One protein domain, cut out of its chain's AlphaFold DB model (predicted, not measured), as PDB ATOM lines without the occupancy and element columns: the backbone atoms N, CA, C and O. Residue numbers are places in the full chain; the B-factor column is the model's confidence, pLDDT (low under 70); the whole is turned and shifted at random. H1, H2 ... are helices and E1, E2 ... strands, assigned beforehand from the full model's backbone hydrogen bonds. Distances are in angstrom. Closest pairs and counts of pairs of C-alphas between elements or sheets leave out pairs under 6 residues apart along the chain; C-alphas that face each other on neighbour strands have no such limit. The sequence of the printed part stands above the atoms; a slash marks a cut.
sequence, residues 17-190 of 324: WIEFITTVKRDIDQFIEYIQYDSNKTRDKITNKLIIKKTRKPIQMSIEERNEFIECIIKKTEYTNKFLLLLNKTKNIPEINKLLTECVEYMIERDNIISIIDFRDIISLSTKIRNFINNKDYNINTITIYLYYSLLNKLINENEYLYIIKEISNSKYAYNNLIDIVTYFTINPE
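AT A GLANCE: This is residues 17 to 190 of the 324 residues of an uncharacterized protein of Herpetosiphon geysericola (UniProt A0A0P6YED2). A thin two-stranded hairpin, E1 and E2, sticks out as an arm from one end of a helical body. In that body H4, H5, H7, H8 and H9 form an up-and-down bundle, each helix running against the one before it; H3 makes a corner with H4 and meets H7 only at their ends, H1 and H2 lie at the arm's end of the body, and H6 lies at the far end beside H8. The printed part has 174 residues with nine named helices and two named strands, in the order H1, H2, E1, E2, H3 to H9; the sheet's order is E1 - E2, antiparallel, and the class is mostly helix. It is only just compact, close to loose, with a radius of gyration of the C-alphas of 18.6 A, and spans 68 by 31 by 29 A, the arm making much of the length.

HOW THE PARTS SIT: Look first at E1, residues 38 to 43, and E2, residues 50 to 55, an antiparallel hairpin at 151 degrees. Here N 40 and O 53 are within hydrogen-bond range at 2.9 A, and N 51 and O 42 at 2.8 A. Both strands are apart from H4, residues 77 to 90, and H5, residues 94 to 110. Now move to the bundle: H4 and H5 are a helical hairpin at a steep tilt of 40 degrees, touching through residues 87 to 90 and 96 to 100 alone, with the C-alphas of Thr 90 and Asn 97 closest at 5.6 A. H7, residues 140 to 152, touches H4 at a shallow tilt of 14 degrees, the same way, the closest C-alphas being those of Thr 80 and Asn 141, 6.1 A apart. H8, residues 158 to 169, forms a hairpin with H7 at a shallow tilt of 10 degrees; they only just touch, with 3 pairs of C-alphas within 8 A, through residues 147 to 151 and 158 to 161 alone, closest at Leu 147 and Tyr 161, 6.9 A. H9, residues 174 to 187, forms a hairpin with H8, which touches it with residues 165 to 169 alone; the C-alphas of Ser 169 and Asn 177 are closest at 5.9 A. H3, residues 63 to 75, touches H7 only at their ends, closest at Ile 74 and Asn 141, 5.4 A, and H4 only at the corner. H1, residues 17 to 22, touches H3 at a shallow tilt of 19 degrees, the same way, closest at Ile 18 and Phe 69, 5.4 A. H2, residues 28 to 36, is close to but not clearly touching H4, at Ile 28 and Leu 86, 6.7 A. H6, residues 122 to 134, is likewise close to but not clearly touching H8, at Ser 126 and Ile 164, 6.8 A. In H1 to H8 every O i to N i+4 pair is within hydrogen-bond range; in H9 8 of 10 are.

IN THESE COORDINATES: Find C-alpha 38 at (-2.170, -12.846, -31.719), where E1 begins its 16.1 A; E2 measures 15.3 A. The longest helix by residues is H5, 23.9 A from C-alpha 94 at (-5.952, -9.710, -46.633). H9 measures 20.3 A and ends at C-alpha 187 at (-25.486, -12.475, -49.217); H4 measures 19.8 A. H3 and H7 are each 18.4 A long, H6 18.3 A and H8 16.3 A, with H2 at 12.2 A and H1 at 8.8 A.

THE WHOLE: The C-alphas farthest apart are those of Ile 46 and Asn 170, 68.8 A. The printed part has no cut; its one long link, 11 residues, joins H5 to H6. The mean pLDDT of the printed part is 71.5, and 72 residues are under 70, among them 111 to 138 and 165 to 190.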
ATOM      1  N   TRP A  17     -10.731 -21.462 -33.763       86.50
ATOM      2  CA  TRP A  17     -11.356 -21.662 -35.071       86.50
ATOM      3  C   TRP A  17     -12.491 -22.691 -35.024       86.50
ATOM      4  O   TRP A  17     -13.612 -22.425 -35.461       86.50
ATOM      5  N   ILE A  18     -12.228 -23.850 -34.420       86.25
ATOM      6  CA  ILE A  18     -13.206 -24.936 -34.271       86.25
ATOM      7  C   ILE A  18     -14.319 -24.513 -33.316       86.25
ATOM      8  O   ILE A  18     -15.502 -24.771 -33.551       86.25
ATOM      9  N   GLU A  19     -13.956 -23.833 -32.233       86.69
ATOM     10  CA  GLU A  19     -14.911 -23.331 -31.257       86.69
ATOM     11  C   GLU A  19     -15.835 -22.267 -31.868       86.69
ATOM     12  O   GLU A  19     -17.037 -22.277 -31.602       86.69
ATOM     13  N   PHE A  20     -15.321 -21.390 -32.737       87.00
ATOM     14  CA  PHE A  20     -16.145 -20.439 -33.484       87.00
ATOM     15  C   PHE A  20     -17.180 -21.138 -34.362       87.00
ATOM     16  O   PHE A  20     -18.367 -20.814 -34.268       87.00
ATOM     17  N   ILE A  21     -16.753 -22.111 -35.168       83.69
ATOM     18  CA  ILE A  21     -17.647 -22.819 -36.088       83.69
ATOM     19  C   ILE A  21     -18.703 -23.630 -35.335       83.69
ATOM     20  O   ILE A  21     -19.876 -23.594 -35.693       83.69
ATOM     21  N   THR A  22     -18.317 -24.310 -34.255       84.75
ATOM     22  CA  THR A  22     -19.215 -25.228 -33.534       84.75
ATOM     23  C   THR A  22     -20.135 -24.549 -32.516       84.75
ATOM     24  O   THR A  22     -21.124 -25.156 -32.098       84.75
ATOM     25  N   THR A  23     -19.861 -23.299 -32.125       84.19
ATOM     26  CA  THR A  23     -20.668 -22.568 -31.135       84.19
ATOM     27  C   THR A  23     -21.770 -21.742 -31.798       84.19
ATOM     28  O   THR A  23     -21.493 -20.785 -32.522       84.19
ATOM     29  N   VAL A  24     -23.024 -22.034 -31.446       67.81
ATOM     30  CA  VAL A  24     -24.238 -21.417 -32.023       67.81
ATOM     31  C   VAL A  24     -24.273 -19.883 -31.883       67.81
ATOM     32  O   VAL A  24     -24.771 -19.195 -32.762       67.81
ATOM     33  N   LYS A  25     -23.718 -19.316 -30.800       66.69
ATOM     34  CA  LYS A  25     -23.903 -17.891 -30.435       66.69
ATOM     35  C   LYS A  25     -22.694 -16.974 -30.636       66.69
ATOM     36  O   LYS A  25     -22.749 -15.820 -30.224       66.69
ATOM     37  N   ARG A  26     -21.583 -17.456 -31.197       73.50
ATOM     38  CA  ARG A  26     -20.411 -16.584 -31.390       73.50
ATOM     39  C   ARG A  26     -20.633 -15.616 -32.545       73.50
ATOM     40  O   ARG A  26     -20.786 -16.070 -33.680       73.50
ATOM     41  N   ASP A  27     -20.614 -14.328 -32.213       83.31
ATOM     42  CA  ASP A  27     -20.644 -13.199 -33.136       83.31
ATOM     43  C   ASP A  27     -19.413 -13.234 -34.061       83.31
ATOM     44  O   ASP A  27     -18.284 -13.460 -33.612       83.31
ATOM     45  N   ILE A  28     -19.642 -13.064 -35.366       83.44
ATOM     46  CA  ILE A  28     -18.595 -13.130 -36.391       83.44
ATOM     47  C   ILE A  28     -17.628 -11.950 -36.267       83.44
ATOM     48  O   ILE A  28     -16.428 -12.137 -36.443       83.44
ATOM     49  N   ASP A  29     -18.118 -10.762 -35.925       84.00
ATOM     50  CA  ASP A  29     -17.295  -9.556 -35.834       84.00
ATOM     51  C   ASP A  29     -16.377  -9.623 -34.608       84.00
ATOM     52  O   ASP A  29     -15.182  -9.340 -34.711       84.00
ATOM     53  N   GLN A  30     -16.889 -10.134 -33.482       83.56
ATOM     54  CA  GLN A  30     -16.068 -10.417 -32.296       83.56
ATOM     55  C   GLN A  30     -15.007 -11.485 -32.571       83.56
ATOM     56  O   GLN A  30     -13.881 -11.395 -32.078       83.56
ATOM     57  N   PHE A  31     -15.351 -12.510 -33.357       86.44
ATOM     58  CA  PHE A  31     -14.389 -13.534 -33.744       86.44
ATOM     59  C   PHE A  31     -13.296 -12.968 -34.649       86.44
ATOM     60  O   PHE A  31     -12.125 -13.225 -34.381       86.44
ATOM     61  N   ILE A  32     -13.656 -12.169 -35.660       84.62
ATOM     62  CA  ILE A  32     -12.704 -11.485 -36.544       84.62
ATOM     63  C   ILE A  32     -11.752 -10.618 -35.718       84.62
ATOM     64  O   ILE A  32     -10.538 -10.745 -35.866       84.62
ATOM     65  N   GLU A  33     -12.270  -9.791 -34.807       82.19
ATOM     66  CA  GLU A  33     -11.434  -8.963 -33.931       82.19
ATOM     67  C   GLU A  33     -10.481  -9.821 -33.083       82.19
ATOM     68  O   GLU A  33      -9.305  -9.492 -32.934       82.19
ATOM     69  N   TYR A  34     -10.956 -10.952 -32.561       82.44
ATOM     70  CA  TYR A  34     -10.138 -11.863 -31.765       82.44
ATOM     71  C   TYR A  34      -8.992 -12.494 -32.572       82.44
ATOM     72  O   TYR A  34      -7.849 -12.494 -32.113       82.44
ATOM     73  N   ILE A  35      -9.265 -13.003 -33.777       83.31
ATOM     74  CA  ILE A  35      -8.254 -13.693 -34.597       83.31
ATOM     75  C   ILE A  35      -7.279 -12.743 -35.293       83.31
ATOM     76  O   ILE A  35      -6.214 -13.198 -35.702       83.31
ATOM     77  N   GLN A  36      -7.605 -11.451 -35.420       80.00
ATOM     78  CA  GLN A  36      -6.716 -10.429 -35.995       80.00
ATOM     79  C   GLN A  36      -5.460 -10.175 -35.157       80.00
ATOM     80  O   GLN A  36      -4.443  -9.735 -35.700       80.00
ATOM     81  N   TYR A  37      -5.531 -10.423 -33.847       76.81
ATOM     82  CA  TYR A  37      -4.470 -10.064 -32.915       76.81
ATOM     83  C   TYR A  37      -3.975 -11.273 -32.127       76.81
ATOM     84  O   TYR A  37      -4.542 -11.623 -31.092       76.81
ATOM     85  N   ASP A  38      -2.856 -11.861 -32.546       66.69
ATOM     86  CA  ASP A  38      -2.170 -12.846 -31.719       66.69
ATOM     87  C   ASP A  38      -1.577 -12.175 -30.468       66.69
ATOM     88  O   ASP A  38      -1.019 -11.070 -30.515       66.69
ATOM     89  N   SER A  39      -1.724 -12.828 -29.322       63.59
ATOM     90  CA  SER A  39      -1.390 -12.265 -28.019       63.59
ATOM     91  C   SER A  39      -0.139 -12.932 -27.457       63.59
ATOM     92  O   SER A  39      -0.172 -14.032 -26.906       63.59
ATOM     93  N   ASN A  40       0.991 -12.232 -27.544       61.00
ATOM     94  CA  ASN A  40       2.229 -12.708 -26.946       61.00
ATOM     95  C   ASN A  40       2.212 -12.413 -25.447       61.00
ATOM     96  O   ASN A  40       2.252 -11.256 -25.012       61.00
ATOM     97  N   LYS A  41       2.149 -13.482 -24.652       62.88
ATOM     98  CA  LYS A  41       2.261 -13.427 -23.194       62.88
ATOM     99  C   LYS A  41       3.736 -13.430 -22.818       62.88
ATOM    100  O   LYS A  41       4.386 -14.471 -22.820       62.88
ATOM    101  N   THR A  42       4.264 -12.267 -22.468       61.09
ATOM    102  CA  THR A  42       5.627 -12.128 -21.940       61.09
ATOM    103  C   THR A  42       5.558 -11.719 -20.481       61.09
ATOM    104  O   THR A  42       4.818 -10.800 -20.140       61.09
ATOM    105  N   ARG A  43       6.319 -12.372 -19.599       62.50
ATOM    106  CA  ARG A  43       6.466 -11.887 -18.221       62.50
ATOM    107  C   ARG A  43       7.433 -10.712 -18.201       62.50
ATOM    108  O   ARG A  43       8.519 -10.786 -18.775       62.50
ATOM    109  N   ASP A  44       7.021  -9.634 -17.550       71.94
ATOM    110  CA  ASP A  44       7.893  -8.513 -17.233       71.94
ATOM    111  C   ASP A  44       9.054  -9.012 -16.359       71.94
ATOM    112  O   ASP A  44       8.826  -9.620 -15.312       71.94
ATOM    113  N   LYS A  45      10.295  -8.778 -16.795       74.50
ATOM    114  CA  LYS A  45      11.496  -9.261 -16.097       74.50
ATOM    115  C   LYS A  45      11.714  -8.591 -14.736       74.50
ATOM    116  O   LYS A  45      12.419  -9.156 -13.909       74.50
ATOM    117  N   ILE A  46      11.133  -7.413 -14.513       74.44
ATOM    118  CA  ILE A  46      11.300  -6.613 -13.296       74.44
ATOM    119  C   ILE A  46      10.118  -6.839 -12.351       74.44
ATOM    120  O   ILE A  46      10.310  -7.040 -11.156       74.44
ATOM    121  N   THR A  47       8.888  -6.839 -12.873       79.00
ATOM    122  CA  THR A  47       7.680  -6.918 -12.029       79.00
ATOM    123  C   THR A  47       7.085  -8.323 -11.912       79.00
ATOM    124  O   THR A  47       6.151  -8.530 -11.138       79.00
ATOM    125  N   ASN A  48       7.587  -9.293 -12.687       74.88
ATOM    126  CA  ASN A  48       7.056 -10.657 -12.836       74.88
ATOM    127  C   ASN A  48       5.557 -10.723 -13.219       74.88
ATOM    128  O   ASN A  48       4.930 -11.786 -13.150       74.88
ATOM    129  N   LYS A  49       4.969  -9.595 -13.642       73.94
ATOM    130  CA  LYS A  49       3.584  -9.508 -14.110       73.94
ATOM    131  C   LYS A  49       3.488  -9.986 -15.555       73.94
ATOM    132  O   LYS A  49       4.394  -9.785 -16.362       73.94
ATOM    133  N   LEU A  50       2.374 -10.634 -15.886       63.84
ATOM    134  CA  LEU A  50       2.091 -11.082 -17.245       63.84
ATOM    135  C   LEU A  50       1.720  -9.864 -18.107       63.84
ATOM    136  O   LEU A  50       0.674  -9.257 -17.894       63.84
ATOM    137  N   ILE A  51       2.559  -9.518 -19.078       70.06
ATOM    138  CA  ILE A  51       2.253  -8.508 -20.093       70.06
ATOM    139  C   ILE A  51       1.725  -9.237 -21.325       70.06
ATOM    140  O   ILE A  51       2.406 -10.092 -21.896       70.06
ATOM    141  N   ILE A  52       0.514  -8.882 -21.746       68.81
ATOM    142  CA  ILE A  52      -0.096  -9.379 -22.977       68.81
ATOM    143  C   ILE A  52       0.116  -8.316 -24.055       68.81
ATOM    144  O   ILE A  52      -0.548  -7.280 -24.045       68.81
ATOM    145  N   LYS A  53       1.059  -8.544 -24.975       69.88
ATOM    146  CA  LYS A  53       1.241  -7.673 -26.145       69.88
ATOM    147  C   LYS A  53       0.438  -8.234 -27.314       69.88
ATOM    148  O   LYS A  53       0.748  -9.320 -27.801       69.88
ATOM    149  N   LYS A  54      -0.570  -7.486 -27.772       68.75
ATOM    150  CA  LYS A  54      -1.272  -7.774 -29.030       68.75
ATOM    151  C   LYS A  54      -0.315  -7.512 -30.191       68.75
ATOM    152  O   LYS A  54       0.158  -6.391 -30.371       68.75
ATOM    153  N   THR A  55      -0.005  -8.543 -30.958       67.88
ATOM    154  CA  THR A  55       0.687  -8.423 -32.240       67.88
ATOM    155  C   THR A  55      -0.359  -8.290 -33.341       67.88
ATOM    156  O   THR A  55      -1.423  -8.885 -33.246       67.88
ATOM    157  N   ARG A  56      -0.092  -7.511 -34.395       69.38
ATOM    158  CA  ARG A  56      -0.986  -7.400 -35.568       69.38
ATOM    159  C   ARG A  56      -0.852  -8.599 -36.519       69.38
ATOM    160  O   ARG A  56      -0.894  -8.431 -37.732       69.38
ATOM    161  N   LYS A  57      -0.557  -9.784 -35.985       75.94
ATOM    162  CA  LYS A  57      -0.449 -11.012 -36.771       75.94
ATOM    163  C   LYS A  57      -1.671 -11.868 -36.471       75.94
ATOM    164  O   LYS A  57      -1.987 -12.020 -35.290       75.94
ATOM    165  N   PRO A  58      -2.335 -12.425 -37.494       78.38
ATOM    166  CA  PRO A  58      -3.484 -13.269 -37.256       78.38
ATOM    167  C   PRO A  58      -3.066 -14.593 -36.619       78.38
ATOM    168  O   PRO A  58      -1.994 -15.131 -36.929       78.38
ATOM    169  N   ILE A  59      -3.938 -15.122 -35.763       81.75
ATOM    170  CA  ILE A  59      -3.771 -16.437 -35.138       81.75
ATOM    171  C   ILE A  59      -3.713 -17.498 -36.245       81.75
ATOM    172  O   ILE A  59      -4.682 -17.704 -36.974       81.75
ATOM    173  N   GLN A  60      -2.566 -18.160 -36.378       82.75
ATOM    174  CA  GLN A  60      -2.352 -19.213 -37.373       82.75
ATOM    175  C   GLN A  60      -3.055 -20.509 -36.949       82.75
ATOM    176  O   GLN A  60      -3.161 -20.788 -35.758       82.75
ATOM    177  N   MET A  61      -3.500 -21.307 -37.921       83.19
ATOM    178  CA  MET A  61      -3.952 -22.685 -37.691       83.19
ATOM    179  C   MET A  61      -2.776 -23.644 -37.869       83.19
ATOM    180  O   MET A  61      -2.070 -23.561 -38.879       83.19
ATOM    181  N   SER A  62      -2.586 -24.579 -36.935       84.94
ATOM    182  CA  SER A  62      -1.721 -25.739 -37.186       84.94
ATOM    183  C   SER A  62      -2.302 -26.619 -38.305       84.94
ATOM    184  O   SER A  62      -3.474 -26.498 -38.667       84.94
ATOM    185  N   ILE A  63      -1.499 -27.531 -38.860       80.94
ATOM    186  CA  ILE A  63      -1.967 -28.482 -39.884       80.94
ATOM    187  C   ILE A  63      -3.073 -29.388 -39.317       80.94
ATOM    188  O   ILE A  63      -4.075 -29.655 -39.980       80.94
ATOM    189  N   GLU A  64      -2.926 -29.838 -38.073       83.38
ATOM    190  CA  GLU A  64      -3.923 -30.652 -37.373       83.38
ATOM    191  C   GLU A  64      -5.216 -29.866 -37.129       83.38
ATOM    192  O   GLU A  64      -6.302 -30.379 -37.397       83.38
ATOM    193  N   GLU A  65      -5.107 -28.606 -36.695       84.38
ATOM    194  CA  GLU A  65      -6.267 -27.728 -36.500       84.38
ATOM    195  C   GLU A  65      -6.980 -27.422 -37.817       84.38
ATOM    196  O   GLU A  65      -8.207 -27.408 -37.857       84.38
ATOM    197  N   ARG A  66      -6.228 -27.217 -38.903       84.50
ATOM    198  CA  ARG A  66      -6.768 -26.993 -40.248       84.50
ATOM    199  C   ARG A  66      -7.592 -28.192 -40.721       84.50
ATOM    200  O   ARG A  66      -8.707 -28.007 -41.202       84.50
ATOM    201  N   ASN A  67      -7.080 -29.409 -40.535       83.00
ATOM    202  CA  ASN A  67      -7.810 -30.639 -40.854       83.00
ATOM    203  C   ASN A  67      -9.107 -30.757 -40.045       83.00
ATOM    204  O   ASN A  67     -10.170 -31.011 -40.610       83.00
ATOM    205  N   GLU A  68      -9.038 -30.539 -38.732       85.94
ATOM    206  CA  GLU A  68     -10.207 -30.634 -37.852       85.94
ATOM    207  C   GLU A  68     -11.245 -29.536 -38.148       85.94
ATOM    208  O   GLU A  68     -12.452 -29.786 -38.118       85.94
ATOM    209  N   PHE A  69     -10.791 -28.330 -38.495       86.56
ATOM    210  CA  PHE A  69     -11.638 -27.217 -38.916       86.56
ATOM    211  C   PHE A  69     -12.396 -27.530 -40.212       86.56
ATOM    212  O   PHE A  69     -13.610 -27.329 -40.266       86.56
ATOM    213  N   ILE A  70     -11.714 -28.082 -41.221       85.50
ATOM    214  CA  ILE A  70     -12.324 -28.490 -42.495       85.50
ATOM    215  C   ILE A  70     -13.365 -29.591 -42.273       85.50
ATOM    216  O   ILE A  70     -14.508 -29.447 -42.711       85.50
ATOM    217  N   GLU A  71     -13.020 -30.634 -41.512       84.62
ATOM    218  CA  GLU A  71     -13.970 -31.690 -41.139       84.62
ATOM    219  C   GLU A  71     -15.210 -31.125 -40.441       84.62
ATOM    220  O   GLU A  71     -16.337 -31.535 -40.724       84.62
ATOM    221  N   CYS A  72     -15.034 -30.141 -39.555       85.31
ATOM    222  CA  CYS A  72     -16.161 -29.486 -38.901       85.31
ATOM    223  C   CYS A  72     -17.051 -28.750 -39.904       85.31
ATOM    224  O   CYS A  72     -18.262 -28.956 -39.888       85.31
ATOM    225  N   ILE A  73     -16.483 -27.923 -40.781       83.88
ATOM    226  CA  ILE A  73     -17.267 -27.110 -41.720       83.88
ATOM    227  C   ILE A  73     -18.056 -27.990 -42.695       83.88
ATOM    228  O   ILE A  73     -19.207 -27.682 -42.998       83.88
ATOM    229  N   ILE A  74     -17.472 -29.100 -43.144       80.88
ATOM    230  CA  ILE A  74     -18.087 -30.026 -44.102       80.88
ATOM    231  C   ILE A  74     -19.176 -30.894 -43.441       80.88
ATOM    232  O   ILE A  74     -20.120 -31.341 -44.099       80.88
ATOM    233  N   LYS A  75     -19.097 -31.123 -42.125       82.75
ATOM    234  CA  LYS A  75     -19.991 -32.036 -41.396       82.75
ATOM    235  C   LYS A  75     -21.435 -31.548 -41.263       82.75
ATOM    236  O   LYS A  75     -22.334 -32.382 -41.143       82.75
ATOM    237  N   LYS A  76     -21.680 -30.235 -41.224       79.88
ATOM    238  CA  LYS A  76     -23.036 -29.669 -41.107       79.88
ATOM    239  C   LYS A  76     -23.185 -28.392 -41.924       79.88
ATOM    240  O   LYS A  76     -22.353 -27.500 -41.819       79.88
ATOM    241  N   THR A  77     -24.330 -28.246 -42.583       73.56
ATOM    242  CA  THR A  77     -24.682 -27.061 -43.382       73.56
ATOM    243  C   THR A  77     -24.655 -25.758 -42.573       73.56
ATOM    244  O   THR A  77     -24.207 -24.732 -43.067       73.56
ATOM    245  N   GLU A  78     -25.045 -25.780 -41.293       78.06
ATOM    246  CA  GLU A  78     -24.944 -24.602 -40.409       78.06
ATOM    247  C   GLU A  78     -23.495 -24.095 -40.281       78.06
ATOM    248  O   GLU A  78     -23.237 -22.890 -40.304       78.06
ATOM    249  N   TYR A  79     -22.535 -25.019 -40.188       85.44
ATOM    250  CA  TYR A  79     -21.108 -24.720 -40.060       85.44
ATOM    251  C   TYR A  79     -20.527 -24.210 -41.377       85.44
ATOM    252  O   TYR A  79     -19.751 -23.253 -41.379       85.44
ATOM    253  N   THR A  80     -20.973 -24.791 -42.489       81.06
ATOM    254  CA  THR A  80     -20.707 -24.306 -43.844       81.06
ATOM    255  C   THR A  80     -21.157 -22.863 -44.011       81.06
ATOM    256  O   THR A  80     -20.334 -22.000 -44.306       81.06
ATOM    257  N   ASN A  81     -22.419 -22.558 -43.714       76.31
ATOM    258  CA  ASN A  81     -22.967 -21.208 -43.845       76.31
ATOM    259  C   ASN A  81     -22.200 -20.195 -42.989       76.31
ATOM    260  O   ASN A  81     -21.877 -19.097 -43.445       76.31
ATOM    261  N   LYS A  82     -21.838 -20.580 -41.761       82.31
ATOM    262  CA  LYS A  82     -21.041 -19.735 -40.867       82.31
ATOM    263  C   LYS A  82     -19.640 -19.447 -41.421       82.31
ATOM    264  O   LYS A  82     -19.152 -18.325 -41.291       82.31
ATOM    265  N   PHE A  83     -19.012 -20.429 -42.066       85.56
ATOM    266  CA  PHE A  83     -17.731 -20.259 -42.749       85.56
ATOM    267  C   PHE A  83     -17.838 -19.363 -43.993       85.56
ATOM    268  O   PHE A  83     -17.013 -18.467 -44.163       85.56
ATOM    269  N   LEU A  84     -18.873 -19.530 -44.823       81.75
ATOM    270  CA  LEU A  84     -19.102 -18.679 -46.001       81.75
ATOM    271  C   LEU A  84     -19.317 -17.210 -45.613       81.75
ATOM    272  O   LEU A  84     -18.750 -16.305 -46.228       81.75
ATOM    273  N   LEU A  85     -20.080 -16.968 -44.543       82.94
ATOM    274  CA  LEU A  85     -20.258 -15.628 -43.980       82.94
ATOM    275  C   LEU A  85     -18.930 -15.029 -43.499       82.94
ATOM    276  O   LEU A  85     -18.672 -13.845 -43.734       82.94
ATOM    277  N   LEU A  86     -18.080 -15.835 -42.855       85.00
ATOM    278  CA  LEU A  86     -16.747 -15.414 -42.427       85.00
ATOM    279  C   LEU A  86     -15.859 -15.055 -43.630       85.00
ATOM    280  O   LEU A  86     -15.247 -13.986 -43.622       85.00
ATOM    281  N   LEU A  87     -15.823 -15.892 -44.672       83.12
ATOM    282  CA  LEU A  87     -15.106 -15.619 -45.926       83.12
ATOM    283  C   LEU A  87     -15.539 -14.282 -46.541       83.12
ATOM    284  O   LEU A  87     -14.702 -13.435 -46.845       83.12
ATOM    285  N   ASN A  88     -16.847 -14.039 -46.651       79.50
ATOM    286  CA  ASN A  88     -17.354 -12.792 -47.223       79.50
ATOM    287  C   ASN A  88     -16.965 -11.560 -46.400       79.50
ATOM    288  O   ASN A  88     -16.505 -10.559 -46.950       79.50
ATOM    289  N   LYS A  89     -17.143 -11.619 -45.072       83.81
ATOM    290  CA  LYS A  89     -16.817 -10.496 -44.178       83.81
ATOM    291  C   LYS A  89     -15.320 -10.191 -44.155       83.81
ATOM    292  O   LYS A  89     -14.930  -9.040 -43.983       83.81
ATOM    293  N   THR A  90     -14.484 -11.207 -44.351       83.50
ATOM    294  CA  THR A  90     -13.024 -11.075 -44.306       83.50
ATOM    295  C   THR A  90     -12.383 -10.806 -45.662       83.50
ATOM    296  O   THR A  90     -11.180 -10.574 -45.699       83.50
ATOM    297  N   LYS A  91     -13.152 -10.713 -46.759       80.44
ATOM    298  CA  LYS A  91     -12.622 -10.464 -48.115       80.44
ATOM    299  C   LYS A  91     -11.710  -9.234 -48.221       80.44
ATOM    300  O   LYS A  91     -10.762  -9.229 -48.997       80.44
ATOM    301  N   ASN A  92     -11.977  -8.212 -47.406       80.38
ATOM    302  CA  ASN A  92     -11.212  -6.963 -47.354       80.38
ATOM    303  C   ASN A  92     -10.129  -6.951 -46.255       80.38
ATOM    304  O   ASN A  92      -9.531  -5.908 -46.006       80.38
ATOM    305  N   ILE A  93      -9.893  -8.081 -45.577       83.81
ATOM    306  CA  ILE A  93      -8.863  -8.268 -44.547       83.81
ATOM    307  C   ILE A  93      -7.852  -9.289 -45.097       83.81
ATOM    308  O   ILE A  93      -8.042 -10.496 -44.903       83.81
ATOM    309  N   PRO A  94      -6.802  -8.842 -45.816       81.06
ATOM    310  CA  PRO A  94      -5.952  -9.710 -46.633       81.06
ATOM    311  C   PRO A  94      -5.355 -10.892 -45.870       81.06
ATOM    312  O   PRO A  94      -5.298 -12.004 -46.390       81.06
ATOM    313  N   GLU A  95      -4.939 -10.676 -44.625       80.31
ATOM    314  CA  GLU A  95      -4.244 -11.680 -43.828       80.31
ATOM    315  C   GLU A  95      -5.171 -12.813 -43.361       80.31
ATOM    316  O   GLU A  95      -4.743 -13.965 -43.309       80.31
ATOM    317  N   ILE A  96      -6.440 -12.514 -43.062       80.00
ATOM    318  CA  ILE A  96      -7.438 -13.536 -42.697       80.00
ATOM    319  C   ILE A  96      -7.971 -14.218 -43.950       80.00
ATOM    320  O   ILE A  96      -8.095 -15.442 -43.973       80.00
ATOM    321  N   ASN A  97      -8.243 -13.444 -45.004       77.94
ATOM    322  CA  ASN A  97      -8.717 -13.995 -46.268       77.94
ATOM    323  C   ASN A  97      -7.708 -14.993 -46.846       77.94
ATOM    324  O   ASN A  97      -8.096 -16.062 -47.309       77.94
ATOM    325  N   LYS A  98      -6.407 -14.688 -46.741       82.38
ATOM    326  CA  LYS A  98      -5.335 -15.606 -47.129       82.38
ATOM    327  C   LYS A  98      -5.403 -16.926 -46.354       82.38
ATOM    328  O   LYS A  98      -5.363 -17.979 -46.972       82.38
ATOM    329  N   LEU A  99      -5.567 -16.884 -45.031       80.06
ATOM    330  CA  LEU A  99      -5.668 -18.098 -44.208       80.06
ATOM    331  C   LEU A  99      -6.886 -18.956 -44.565       80.06
ATOM    332  O   LEU A  99      -6.783 -20.177 -44.634       80.06
ATOM    333  N   LEU A 100      -8.040 -18.327 -44.787       82.69
ATOM    334  CA  LEU A 100      -9.259 -19.042 -45.165       82.69
ATOM    335  C   LEU A 100      -9.168 -19.596 -46.591       82.69
ATOM    336  O   LEU A 100      -9.645 -20.699 -46.840       82.69
ATOM    337  N   THR A 101      -8.514 -18.867 -47.496       79.31
ATOM    338  CA  THR A 101      -8.216 -19.311 -48.864       79.31
ATOM    339  C   THR A 101      -7.315 -20.540 -48.857       79.31
ATOM    340  O   THR A 101      -7.685 -21.552 -49.445       79.31
ATOM    341  N   GLU A 102      -6.216 -20.515 -48.097       80.69
ATOM    342  CA  GLU A 102      -5.331 -21.677 -47.928       80.69
ATOM    343  C   GLU A 102      -6.081 -22.899 -47.364       80.69
ATOM    344  O   GLU A 102      -5.766 -24.036 -47.712       80.69
ATOM    345  N   CYS A 103      -7.090 -22.698 -46.507       80.50
ATOM    346  CA  CYS A 103      -7.942 -23.790 -46.029       80.50
ATOM    347  C   CYS A 103      -8.830 -24.377 -47.131       80.50
ATOM    348  O   CYS A 103      -8.997 -25.594 -47.180       80.50
ATOM    349  N   VAL A 104      -9.404 -23.538 -48.001       79.62
ATOM    350  CA  VAL A 104     -10.218 -24.002 -49.135       79.62
ATOM    351  C   VAL A 104      -9.347 -24.726 -50.160       79.62
ATOM    352  O   VAL A 104      -9.724 -25.801 -50.615       79.62
ATOM    353  N   GLU A 105      -8.169 -24.192 -50.479       78.50
ATOM    354  CA  GLU A 105      -7.205 -24.832 -51.382       78.50
ATOM    355  C   GLU A 105      -6.763 -26.195 -50.845       78.50
ATOM    356  O   GLU A 105      -6.855 -27.199 -51.549       78.50
ATOM    357  N   TYR A 106      -6.405 -26.265 -49.561       79.19
ATOM    358  CA  TYR A 106      -6.047 -27.525 -48.911       79.19
ATOM    359  C   TYR A 106      -7.212 -28.533 -48.889       79.19
ATOM    360  O   TYR A 106      -6.998 -29.731 -49.067       79.19
ATOM    361  N   MET A 107      -8.456 -28.074 -48.705       76.88
ATOM    362  CA  MET A 107      -9.650 -28.926 -48.800       76.88
ATOM    363  C   MET A 107      -9.815 -29.513 -50.211       76.88
ATOM    364  O   MET A 107     -10.097 -30.703 -50.349       76.88
ATOM    365  N   ILE A 108      -9.601 -28.698 -51.251       71.50
ATOM    366  CA  ILE A 108      -9.670 -29.124 -52.660       71.50
ATOM    367  C   ILE A 108      -8.604 -30.184 -52.963       71.50
ATOM    368  O   ILE A 108      -8.915 -31.197 -53.593       71.50
ATOM    369  N   GLU A 109      -7.368 -29.964 -52.505       72.50
ATOM    370  CA  GLU A 109      -6.255 -30.906 -52.677       72.50
ATOM    371  C   GLU A 109      -6.513 -32.234 -51.954       72.50
ATOM    372  O   GLU A 109      -6.340 -33.306 -52.536       72.50
ATOM    373  N   ARG A 110      -6.958 -32.171 -50.692       72.19
ATOM    374  CA  ARG A 110      -7.180 -33.343 -49.835       72.19
ATOM    375  C   ARG A 110      -8.255 -34.269 -50.377       72.19
ATOM    376  O   ARG A 110      -8.056 -35.481 -50.431       72.19
ATOM    377  N   ASP A 111      -9.398 -33.706 -50.748       66.62
ATOM    378  CA  ASP A 111     -10.546 -34.501 -51.175       66.62
ATOM    379  C   ASP A 111     -10.370 -34.997 -52.628       66.62
ATOM    380  O   ASP A 111     -11.247 -35.675 -53.163       66.62
ATOM    381  N   ASN A 112      -9.233 -34.670 -53.269       63.59
ATOM    382  CA  ASN A 112      -8.871 -35.035 -54.640       63.59
ATOM    383  C   ASN A 112      -9.994 -34.715 -55.644       63.59
ATOM    384  O   ASN A 112     -10.111 -35.338 -56.701       63.59
ATOM    385  N   ILE A 113     -10.843 -33.745 -55.280       56.72
ATOM    386  CA  ILE A 113     -12.068 -33.371 -55.997       56.72
ATOM    387  C   ILE A 113     -11.692 -32.919 -57.398       56.72
ATOM    388  O   ILE A 113     -12.426 -33.150 -58.357       56.72
ATOM    389  N   ILE A 114     -10.504 -32.328 -57.513       52.78
ATOM    390  CA  ILE A 114      -9.936 -31.832 -58.739       52.78
ATOM    391  C   ILE A 114      -8.419 -32.084 -58.724       52.78
ATOM    392  O   ILE A 114      -7.685 -31.420 -57.995       52.78
ATOM    393  N   SER A 115      -7.915 -32.937 -59.618       48.69
ATOM    394  CA  SER A 115      -6.530 -32.814 -60.083       48.69
ATOM    395  C   SER A 115      -6.394 -31.469 -60.802       48.69
ATOM    396  O   SER A 115      -6.932 -31.289 -61.895       48.69
ATOM    397  N   ILE A 116      -5.798 -30.503 -60.094       44.31
ATOM    398  CA  ILE A 116      -5.420 -29.139 -60.501       44.31
ATOM    399  C   ILE A 116      -6.210 -28.643 -61.723       44.31
ATOM    400  O   ILE A 116      -5.823 -28.823 -62.879       44.31
ATOM    401  N   ILE A 117      -7.363 -28.027 -61.451       47.50
ATOM    402  CA  ILE A 117      -8.089 -27.223 -62.428       47.50
ATOM    403  C   ILE A 117      -7.112 -26.157 -62.924       47.50
ATOM    404  O   ILE A 117      -6.597 -25.354 -62.146       47.50
ATOM    405  N   ASP A 118      -6.890 -26.117 -64.233       49.19
ATOM    406  CA  ASP A 118      -6.543 -24.856 -64.861       49.19
ATOM    407  C   ASP A 118      -7.808 -23.994 -64.790       49.19
ATOM    408  O   ASP A 118      -8.758 -24.197 -65.551       49.19
ATOM    409  N   PHE A 119      -7.871 -23.089 -63.805       47.50
ATOM    410  CA  PHE A 119      -9.042 -22.238 -63.503       47.50
ATOM    411  C   PHE A 119      -9.396 -21.284 -64.653       47.50
ATOM    412  O   PHE A 119     -10.305 -20.471 -64.539       47.50
ATOM    413  N   ARG A 120      -8.665 -21.381 -65.763       51.94
ATOM    414  CA  ARG A 120      -8.823 -20.598 -66.978       51.94
ATOM    415  C   ARG A 120      -9.794 -21.231 -67.981       51.94
ATOM    416  O   ARG A 120     -10.174 -20.543 -68.921       51.94
ATOM    417  N   ASP A 121     -10.220 -22.487 -67.792       59.22
ATOM    418  CA  ASP A 121     -11.183 -23.163 -68.680       59.22
ATOM    419  C   ASP A 121     -12.536 -23.449 -67.991       59.22
ATOM    420  O   ASP A 121     -12.734 -24.441 -67.283       59.22
ATOM    421  N   ILE A 122     -13.497 -22.563 -68.258       53.41
ATOM    422  CA  ILE A 122     -14.880 -22.575 -67.751       53.41
ATOM    423  C   ILE A 122     -15.659 -23.829 -68.198       53.41
ATOM    424  O   ILE A 122     -16.478 -24.379 -67.447       53.41
ATOM    425  N   ILE A 123     -15.410 -24.321 -69.415       57.53
ATOM    426  CA  ILE A 123     -16.095 -25.504 -69.958       57.53
ATOM    427  C   ILE A 123     -15.581 -26.757 -69.242       57.53
ATOM    428  O   ILE A 123     -16.370 -27.639 -68.883       57.53
ATOM    429  N   SER A 124     -14.280 -26.793 -68.949       62.06
ATOM    430  CA  SER A 124     -13.656 -27.839 -68.135       62.06
ATOM    431  C   SER A 124     -14.212 -27.850 -66.710       62.06
ATOM    432  O   SER A 124     -14.537 -28.919 -66.193       62.06
ATOM    433  N   LEU A 125     -14.417 -26.678 -66.096       61.59
ATOM    434  CA  LEU A 125     -14.954 -26.569 -64.739       61.59
ATOM    435  C   LEU A 125     -16.394 -27.087 -64.620       61.59
ATOM    436  O   LEU A 125     -16.674 -27.959 -63.798       61.59
ATOM    437  N   SER A 126     -17.304 -26.587 -65.456       57.91
ATOM    438  CA  SER A 126     -18.716 -27.001 -65.435       57.91
ATOM    439  C   SER A 126     -18.887 -28.493 -65.748       57.91
ATOM    440  O   SER A 126     -19.649 -29.188 -65.074       57.91
ATOM    441  N   THR A 127     -18.127 -29.021 -66.710       64.62
ATOM    442  CA  THR A 127     -18.139 -30.448 -67.069       64.62
ATOM    443  C   THR A 127     -17.583 -31.319 -65.945       64.62
ATOM    444  O   THR A 127     -18.151 -32.368 -65.644       64.62
ATOM    445  N   LYS A 128     -16.512 -30.882 -65.275       64.19
ATOM    446  CA  LYS A 128     -15.949 -31.593 -64.120       64.19
ATOM    447  C   LYS A 128     -16.894 -31.569 -62.927       64.19
ATOM    448  O   LYS A 128     -17.089 -32.618 -62.332       64.19
ATOM    449  N   ILE A 129     -17.546 -30.441 -62.638       65.19
ATOM    450  CA  ILE A 129     -18.578 -30.357 -61.595       65.19
ATOM    451  C   ILE A 129     -19.750 -31.287 -61.925       65.19
ATOM    452  O   ILE A 129     -20.189 -32.022 -61.048       65.19
ATOM    453  N   ARG A 130     -20.213 -31.357 -63.183       62.62
ATOM    454  CA  ARG A 130     -21.243 -32.333 -63.594       62.62
ATOM    455  C   ARG A 130     -20.786 -33.779 -63.412       62.62
ATOM    456  O   ARG A 130     -21.531 -34.590 -62.871       62.62
ATOM    457  N   ASN A 131     -19.572 -34.115 -63.841       63.84
ATOM    458  CA  ASN A 131     -19.017 -35.459 -63.666       63.84
ATOM    459  C   ASN A 131     -18.854 -35.810 -62.181       63.84
ATOM    460  O   ASN A 131     -19.115 -36.942 -61.783       63.84
ATOM    461  N   PHE A 132     -18.486 -34.826 -61.362       63.16
ATOM    462  CA  PHE A 132     -18.367 -34.942 -59.916       63.16
ATOM    463  C   PHE A 132     -19.738 -35.149 -59.248       63.16
ATOM    464  O   PHE A 132     -19.893 -36.077 -58.465       63.16
ATOM    465  N   ILE A 133     -20.762 -34.387 -59.647       62.06
ATOM    466  CA  ILE A 133     -22.163 -34.526 -59.200       62.06
ATOM    467  C   ILE A 133     -22.778 -35.876 -59.609       62.06
ATOM    468  O   ILE A 133     -23.647 -36.419 -58.928       62.06
ATOM    469  N   ASN A 134     -22.353 -36.445 -60.734       62.84
ATOM    470  CA  ASN A 134     -22.882 -37.725 -61.207       62.84
ATOM    471  C   ASN A 134     -22.223 -38.940 -60.522       62.84
ATOM    472  O   ASN A 134     -22.823 -40.018 -60.482       62.84
ATOM    473  N   ASN A 135     -21.032 -38.769 -59.936       61.53
ATOM    474  CA  ASN A 135     -20.317 -39.799 -59.183       61.53
ATOM    475  C   ASN A 135     -20.689 -39.707 -57.690       61.53
ATOM    476  O   ASN A 135     -20.206 -38.858 -56.956       61.53
ATOM    477  N   LYS A 136     -21.594 -40.593 -57.266       54.19
ATOM    478  CA  LYS A 136     -22.512 -40.534 -56.105       54.19
ATOM    479  C   LYS A 136     -21.991 -40.268 -54.670       54.19
ATOM    480  O   LYS A 136     -22.824 -40.308 -53.770       54.19
ATOM    481  N   ASP A 137     -20.723 -39.948 -54.423       57.59
ATOM    482  CA  ASP A 137     -20.170 -39.800 -53.060       57.59
ATOM    483  C   ASP A 137     -19.520 -38.427 -52.826       57.59
ATOM    484  O   ASP A 137     -18.316 -38.320 -52.604       57.59
ATOM    485  N   TYR A 138     -20.307 -37.351 -52.863       64.94
ATOM    486  CA  TYR A 138     -19.797 -36.013 -52.552       64.94
ATOM    487  C   TYR A 138     -20.596 -35.324 -51.452       64.94
ATOM    488  O   TYR A 138     -21.816 -35.463 -51.325       64.94
ATOM    489  N   ASN A 139     -19.881 -34.535 -50.652       70.44
ATOM    490  CA  ASN A 139     -20.486 -33.691 -49.643       70.44
ATOM    491  C   ASN A 139     -20.914 -32.364 -50.281       70.44
ATOM    492  O   ASN A 139     -20.088 -31.618 -50.809       70.44
ATOM    493  N   ILE A 140     -22.214 -32.070 -50.222       69.19
ATOM    494  CA  ILE A 140     -22.793 -30.849 -50.792       69.19
ATOM    495  C   ILE A 140     -22.123 -29.585 -50.243       69.19
ATOM    496  O   ILE A 140     -21.824 -28.674 -51.005       69.19
ATOM    497  N   ASN A 141     -21.761 -29.582 -48.958       73.12
ATOM    498  CA  ASN A 141     -21.115 -28.449 -48.309       73.12
ATOM    499  C   ASN A 141     -19.754 -28.133 -48.948       73.12
ATOM    500  O   ASN A 141     -19.392 -26.967 -49.086       73.12
ATOM    501  N   THR A 142     -19.019 -29.159 -49.387       75.06
ATOM    502  CA  THR A 142     -17.736 -28.988 -50.077       75.06
ATOM    503  C   THR A 142     -17.920 -28.312 -51.436       75.06
ATOM    504  O   THR A 142     -17.176 -27.389 -51.767       75.06
ATOM    505  N   ILE A 143     -18.949 -28.706 -52.198       74.06
ATOM    506  CA  ILE A 143     -19.291 -28.067 -53.481       74.06
ATOM    507  C   ILE A 143     -19.703 -26.610 -53.259       74.06
ATOM    508  O   ILE A 143     -19.247 -25.725 -53.983       74.06
ATOM    509  N   THR A 144     -20.517 -26.342 -52.239       73.75
ATOM    510  CA  THR A 144     -20.999 -24.992 -51.924       73.75
ATOM    511  C   THR A 144     -19.845 -24.058 -51.555       73.75
ATOM    512  O   THR A 144     -19.763 -22.943 -52.075       73.75
ATOM    513  N   ILE A 145     -18.893 -24.526 -50.741       75.50
ATOM    514  CA  ILE A 145     -17.668 -23.774 -50.422       75.50
ATOM    515  C   ILE A 145     -16.845 -23.495 -51.676       75.50
ATOM    516  O   ILE A 145     -16.403 -22.365 -51.882       75.50
ATOM    517  N   TYR A 146     -16.669 -24.504 -52.523       76.25
ATOM    518  CA  TYR A 146     -15.885 -24.387 -53.744       76.25
ATOM    519  C   TYR A 146     -16.479 -23.376 -54.738       76.25
ATOM    520  O   TYR A 146     -15.764 -22.522 -55.273       76.25
ATOM    521  N   LEU A 147     -17.792 -23.437 -54.968       74.88
ATOM    522  CA  LEU A 147     -18.488 -22.515 -55.864       74.88
ATOM    523  C   LEU A 147     -18.422 -21.080 -55.343       74.88
ATOM    524  O   LEU A 147     -18.137 -20.158 -56.107       74.88
ATOM    525  N   TYR A 148     -18.626 -20.895 -54.038       74.31
ATOM    526  CA  TYR A 148     -18.555 -19.577 -53.419       74.31
ATOM    527  C   TYR A 148     -17.141 -18.986 -53.472       74.31
ATOM    528  O   TYR A 148     -16.967 -17.820 -53.826       74.31
ATOM    529  N   TYR A 149     -16.121 -19.799 -53.190       76.81
ATOM    530  CA  TYR A 149     -14.716 -19.414 -53.326       76.81
ATOM    531  C   TYR A 149     -14.369 -18.996 -54.759       76.81
ATOM    532  O   TYR A 149     -13.726 -17.965 -54.974       76.81
ATOM    533  N   SER A 150     -14.824 -19.780 -55.737       75.12
ATOM    534  CA  SER A 150     -14.588 -19.513 -57.156       75.12
ATOM    535  C   SER A 150     -15.213 -18.190 -57.583       75.12
ATOM    536  O   SER A 150     -14.591 -17.412 -58.304       75.12
ATOM    537  N   LEU A 151     -16.414 -17.892 -57.091       73.38
ATOM    538  CA  LEU A 151     -17.079 -16.628 -57.368       73.38
ATOM    539  C   LEU A 151     -16.377 -15.438 -56.692       73.38
ATOM    540  O   LEU A 151     -16.126 -14.428 -57.349       73.38
ATOM    541  N   LEU A 152     -16.025 -15.546 -55.404       71.62
ATOM    542  CA  LEU A 152     -15.343 -14.471 -54.668       71.62
ATOM    543  C   LEU A 152     -14.023 -14.059 -55.330       71.62
ATOM    544  O   LEU A 152     -13.707 -12.871 -55.398       71.62
ATOM    545  N   ASN A 153     -13.280 -15.034 -55.854       72.19
ATOM    546  CA  ASN A 153     -12.013 -14.807 -56.543       72.19
ATOM    547  C   ASN A 153     -12.169 -14.525 -58.046       72.19
ATOM    548  O   ASN A 153     -11.167 -14.459 -58.756       72.19
ATOM    549  N   LYS A 154     -13.404 -14.332 -58.534       77.00
ATOM    550  CA  LYS A 154     -13.725 -14.067 -59.948       77.00
ATOM    551  C   LYS A 154     -13.196 -15.141 -60.910       77.00
ATOM    552  O   LYS A 154     -12.894 -14.843 -62.062       77.00
ATOM    553  N   LEU A 155     -13.081 -16.379 -60.433       71.25
ATOM    554  CA  LEU A 155     -12.719 -17.546 -61.245       71.25
ATOM    555  C   LEU A 155     -13.900 -18.005 -62.111       71.25
ATOM    556  O   LEU A 155     -13.700 -18.605 -63.159       71.25
ATOM    557  N   ILE A 156     -15.122 -17.693 -61.673       71.06
ATOM    558  CA  ILE A 156     -16.368 -17.841 -62.430       71.06
ATOM    559  C   ILE A 156     -17.155 -16.536 -62.361       71.06
ATOM    560  O   ILE A 156     -17.053 -15.796 -61.375       71.06
ATOM    561  N   ASN A 157     -17.947 -16.251 -63.392       75.12
ATOM    562  CA  ASN A 157     -18.890 -15.136 -63.338       75.12
ATOM    563  C   ASN A 157     -20.219 -15.549 -62.680       75.12
ATOM    564  O   ASN A 157     -20.505 -16.724 -62.448       75.12
ATOM    565  N   GLU A 158     -21.042 -14.555 -62.364       69.25
ATOM    566  CA  GLU A 158     -22.322 -14.759 -61.688       69.25
ATOM    567  C   GLU A 158     -23.294 -15.626 -62.502       69.25
ATOM    568  O   GLU A 158     -23.943 -16.511 -61.949       69.25
ATOM    569  N   ASN A 159     -23.347 -15.442 -63.824       69.88
ATOM    570  CA  ASN A 159     -24.218 -16.233 -64.695       69.88
ATOM    571  C   ASN A 159     -23.815 -17.718 -64.701       69.88
ATOM    572  O   ASN A 159     -24.677 -18.596 -64.685       69.88
ATOM    573  N   GLU A 160     -22.515 -18.009 -64.686       70.50
ATOM    574  CA  GLU A 160     -21.967 -19.368 -64.603       70.50
ATOM    575  C   GLU A 160     -22.247 -20.015 -63.251       70.50
ATOM    576  O   GLU A 160     -22.678 -21.168 -63.196       70.50
ATOM    577  N   TYR A 161     -22.056 -19.265 -62.166       71.75
ATOM    578  CA  TYR A 161     -22.397 -19.711 -60.820       71.75
ATOM    579  C   TYR A 161     -23.883 -20.098 -60.729       71.75
ATOM    580  O   TYR A 161     -24.217 -21.197 -60.278       71.75
ATOM    581  N   LEU A 162     -24.773 -19.245 -61.244       69.19
ATOM    582  CA  LEU A 162     -26.216 -19.502 -61.288       69.19
ATOM    583  C   LEU A 162     -26.575 -20.701 -62.172       69.19
ATOM    584  O   LEU A 162     -27.446 -21.497 -61.812       69.19
ATOM    585  N   TYR A 163     -25.896 -20.863 -63.308       71.75
ATOM    586  CA  TYR A 163     -26.088 -22.012 -64.189       71.75
ATOM    587  C   TYR A 163     -25.712 -23.331 -63.497       71.75
ATOM    588  O   TYR A 163     -26.494 -24.284 -63.522       71.75
ATOM    589  N   ILE A 164     -24.559 -23.380 -62.824       70.69
ATOM    590  CA  ILE A 164     -24.102 -24.572 -62.094       70.69
ATOM    591  C   ILE A 164     -25.047 -24.892 -60.930       70.69
ATOM    592  O   ILE A 164     -25.420 -26.048 -60.732       70.69
ATOM    593  N   ILE A 165     -25.505 -23.871 -60.207       69.69
ATOM    594  CA  ILE A 165     -26.525 -24.019 -59.166       69.69
ATOM    595  C   ILE A 165     -27.824 -24.617 -59.713       69.69
ATOM    596  O   ILE A 165     -28.407 -25.504 -59.087       69.69
ATOM    597  N   LYS A 166     -28.287 -24.150 -60.877       67.56
ATOM    598  CA  LYS A 166     -29.505 -24.651 -61.527       67.56
ATOM    599  C   LYS A 166     -29.367 -26.115 -61.948       67.56
ATOM    600  O   LYS A 166     -30.316 -26.886 -61.845       67.56
ATOM    601  N   GLU A 167     -28.189 -26.517 -62.409       67.69
ATOM    602  CA  GLU A 167     -27.887 -27.919 -62.708       67.69
ATOM    603  C   GLU A 167     -27.885 -28.776 -61.429       67.69
ATOM    604  O   GLU A 167     -28.517 -29.834 -61.390       67.69
ATOM    605  N   ILE A 168     -27.267 -28.289 -60.347       64.50
ATOM    606  CA  ILE A 168     -27.257 -28.949 -59.030       64.50
ATOM    607  C   ILE A 168     -28.678 -29.101 -58.466       64.50
ATOM    608  O   ILE A 168     -29.012 -30.143 -57.891       64.50
ATOM    609  N   SER A 169     -29.546 -28.101 -58.637       62.38
ATOM    610  CA  SER A 169     -30.926 -28.141 -58.139       62.38
ATOM    611  C   SER A 169     -31.844 -29.085 -58.921       62.38
ATOM    612  O   SER A 169     -32.835 -29.555 -58.369       62.38
ATOM    613  N   ASN A 170     -31.487 -29.440 -60.157       61.00
ATOM    614  CA  ASN A 170     -32.178 -30.473 -60.931       61.00
ATOM    615  C   ASN A 170     -31.753 -31.908 -60.550       61.00
ATOM    616  O   ASN A 170     -32.341 -32.872 -61.040       61.00
ATOM    617  N   SER A 171     -30.752 -32.073 -59.677       63.78
ATOM    618  CA  SER A 171     -30.336 -33.386 -59.176       63.78
ATOM    619  C   SER A 171     -31.315 -33.956 -58.136       63.78
ATOM    620  O   SER A 171     -32.111 -33.244 -57.522       63.78
ATOM    621  N   LYS A 172     -31.218 -35.266 -57.868       58.50
ATOM    622  CA  LYS A 172     -32.049 -35.992 -56.884       58.50
ATOM    623  C   LYS A 172     -31.964 -35.427 -55.445       58.50
ATOM    624  O   LYS A 172     -32.787 -35.785 -54.608       58.50
ATOM    625  N   TYR A 173     -31.008 -34.539 -55.159       54.81
ATOM    626  CA  TYR A 173     -30.728 -33.964 -53.836       54.81
ATOM    627  C   TYR A 173     -31.242 -32.519 -53.649       54.81
ATOM    628  O   TYR A 173     -30.849 -31.834 -52.707       54.81
ATOM    629  N   ALA A 174     -32.154 -32.066 -54.517       53.91
ATOM    630  CA  ALA A 174     -32.653 -30.691 -54.636       53.91
ATOM    631  C   ALA A 174     -33.065 -29.968 -53.333       53.91
ATOM    632  O   ALA A 174     -32.953 -28.746 -53.259       53.91
ATOM    633  N   TYR A 175     -33.534 -30.683 -52.302       48.88
ATOM    634  CA  TYR A 175     -34.080 -30.060 -51.088       48.88
ATOM    635  C   TYR A 175     -33.013 -29.371 -50.218       48.88
ATOM    636  O   TYR A 175     -33.261 -28.287 -49.699       48.88
ATOM    637  N   ASN A 176     -31.804 -29.938 -50.112       52.19
ATOM    638  CA  ASN A 176     -30.700 -29.294 -49.383       52.19
ATOM    639  C   ASN A 176     -30.103 -28.115 -50.175       52.19
ATOM    640  O   ASN A 176     -29.636 -27.146 -49.587       52.19
ATOM    641  N   ASN A 177     -30.221 -28.150 -51.505       56.34
ATOM    642  CA  ASN A 177     -29.656 -27.154 -52.420       56.34
ATOM    643  C   ASN A 177     -30.450 -25.833 -52.425       56.34
ATOM    644  O   ASN A 177     -29.931 -24.796 -52.831       56.34
ATOM    645  N   LEU A 178     -31.698 -25.841 -51.945       53.78
ATOM    646  CA  LEU A 178     -32.503 -24.629 -51.758       53.78
ATOM    647  C   LEU A 178     -31.910 -23.694 -50.706       53.78
ATOM    648  O   LEU A 178     -31.982 -22.479 -50.862       53.78
ATOM    649  N   ILE A 179     -31.299 -24.253 -49.661       56.47
ATOM    650  CA  ILE A 179     -30.676 -23.470 -48.593       56.47
ATOM    651  C   ILE A 179     -29.423 -22.768 -49.119       56.47
ATOM    652  O   ILE A 179     -29.214 -21.607 -48.787       56.47
ATOM    653  N   ASP A 180     -28.643 -23.410 -49.987       53.75
ATOM    654  CA  ASP A 180     -27.433 -22.823 -50.576       53.75
ATOM    655  C   ASP A 180     -27.759 -21.699 -51.571       53.75
ATOM    656  O   ASP A 180     -27.119 -20.647 -51.565       53.75
ATOM    657  N   ILE A 181     -28.826 -21.875 -52.357       55.88
ATOM    658  CA  ILE A 181     -29.388 -20.836 -53.233       55.88
ATOM    659  C   ILE A 181     -29.859 -19.641 -52.404       55.88
ATOM    660  O   ILE A 181     -29.463 -18.505 -52.658       55.88
ATOM    661  N   VAL A 182     -30.669 -19.893 -51.374       55.28
ATOM    662  CA  VAL A 182     -31.169 -18.843 -50.481       55.28
ATOM    663  C   VAL A 182     -30.012 -18.158 -49.753       55.28
ATOM    664  O   VAL A 182     -30.004 -16.935 -49.669       55.28
ATOM    665  N   THR A 183     -28.996 -18.893 -49.298       59.19
ATOM    666  CA  THR A 183     -27.816 -18.339 -48.609       59.19
ATOM    667  C   THR A 183     -27.004 -17.439 -49.539       59.19
ATOM    668  O   THR A 183     -26.640 -16.334 -49.146       59.19
ATOM    669  N   TYR A 184     -26.795 -17.847 -50.793       57.88
ATOM    670  CA  TYR A 184     -26.133 -17.025 -51.805       57.88
ATOM    671  C   TYR A 184     -26.855 -15.695 -52.061       57.88
ATOM    672  O   TYR A 184     -26.243 -14.629 -51.987       57.88
ATOM    673  N   PHE A 185     -28.169 -15.742 -52.295       54.47
ATOM    674  CA  PHE A 185     -28.969 -14.543 -52.568       54.47
ATOM    675  C   PHE A 185     -29.240 -13.689 -51.319       54.47
ATOM    676  O   PHE A 185     -29.453 -12.485 -51.433       54.47
ATOM    677  N   THR A 186     -29.169 -14.272 -50.119       55.50
ATOM    678  CA  THR A 186     -29.188 -13.511 -48.854       55.50
ATOM    679  C   THR A 186     -27.906 -12.685 -48.692       55.50
ATOM    680  O   THR A 186     -27.922 -11.634 -48.055       55.50
ATOM    681  N   ILE A 187     -26.793 -13.142 -49.278       57.78
ATOM    682  CA  ILE A 187     -25.486 -12.475 -49.217       57.78
ATOM    683  C   ILE A 187     -25.287 -11.483 -50.385       57.78
ATOM    684  O   ILE A 187     -24.588 -10.487 -50.199       57.78
ATOM    685  N   ASN A 188     -25.930 -11.700 -51.541       57.09
ATOM    686  CA  ASN A 188     -25.901 -10.824 -52.724       57.09
ATOM    687  C   ASN A 188     -27.327 -10.387 -53.145       57.09
ATOM    688  O   ASN A 188     -27.930 -11.005 -54.026       57.09
ATOM    689  N   PRO A 189     -27.887  -9.323 -52.538       56.75
ATOM    690  CA  PRO A 189     -29.278  -8.909 -52.762       56.75
ATOM    691  C   PRO A 189     -29.542  -8.259 -54.133       56.75
ATOM    692  O   PRO A 189     -30.698  -8.153 -54.541       56.75
ATOM    693  N   GLU A 190     -28.504  -7.831 -54.859       57.44
ATOM    694  CA  GLU A 190     -28.628  -7.194 -56.183       57.44
ATOM    695  C   GLU A 190     -29.065  -8.177 -57.288       57.44
ATOM    696  O   GLU A 190     -29.588  -7.768 -58.322       57.44
TER     697      GLU A 190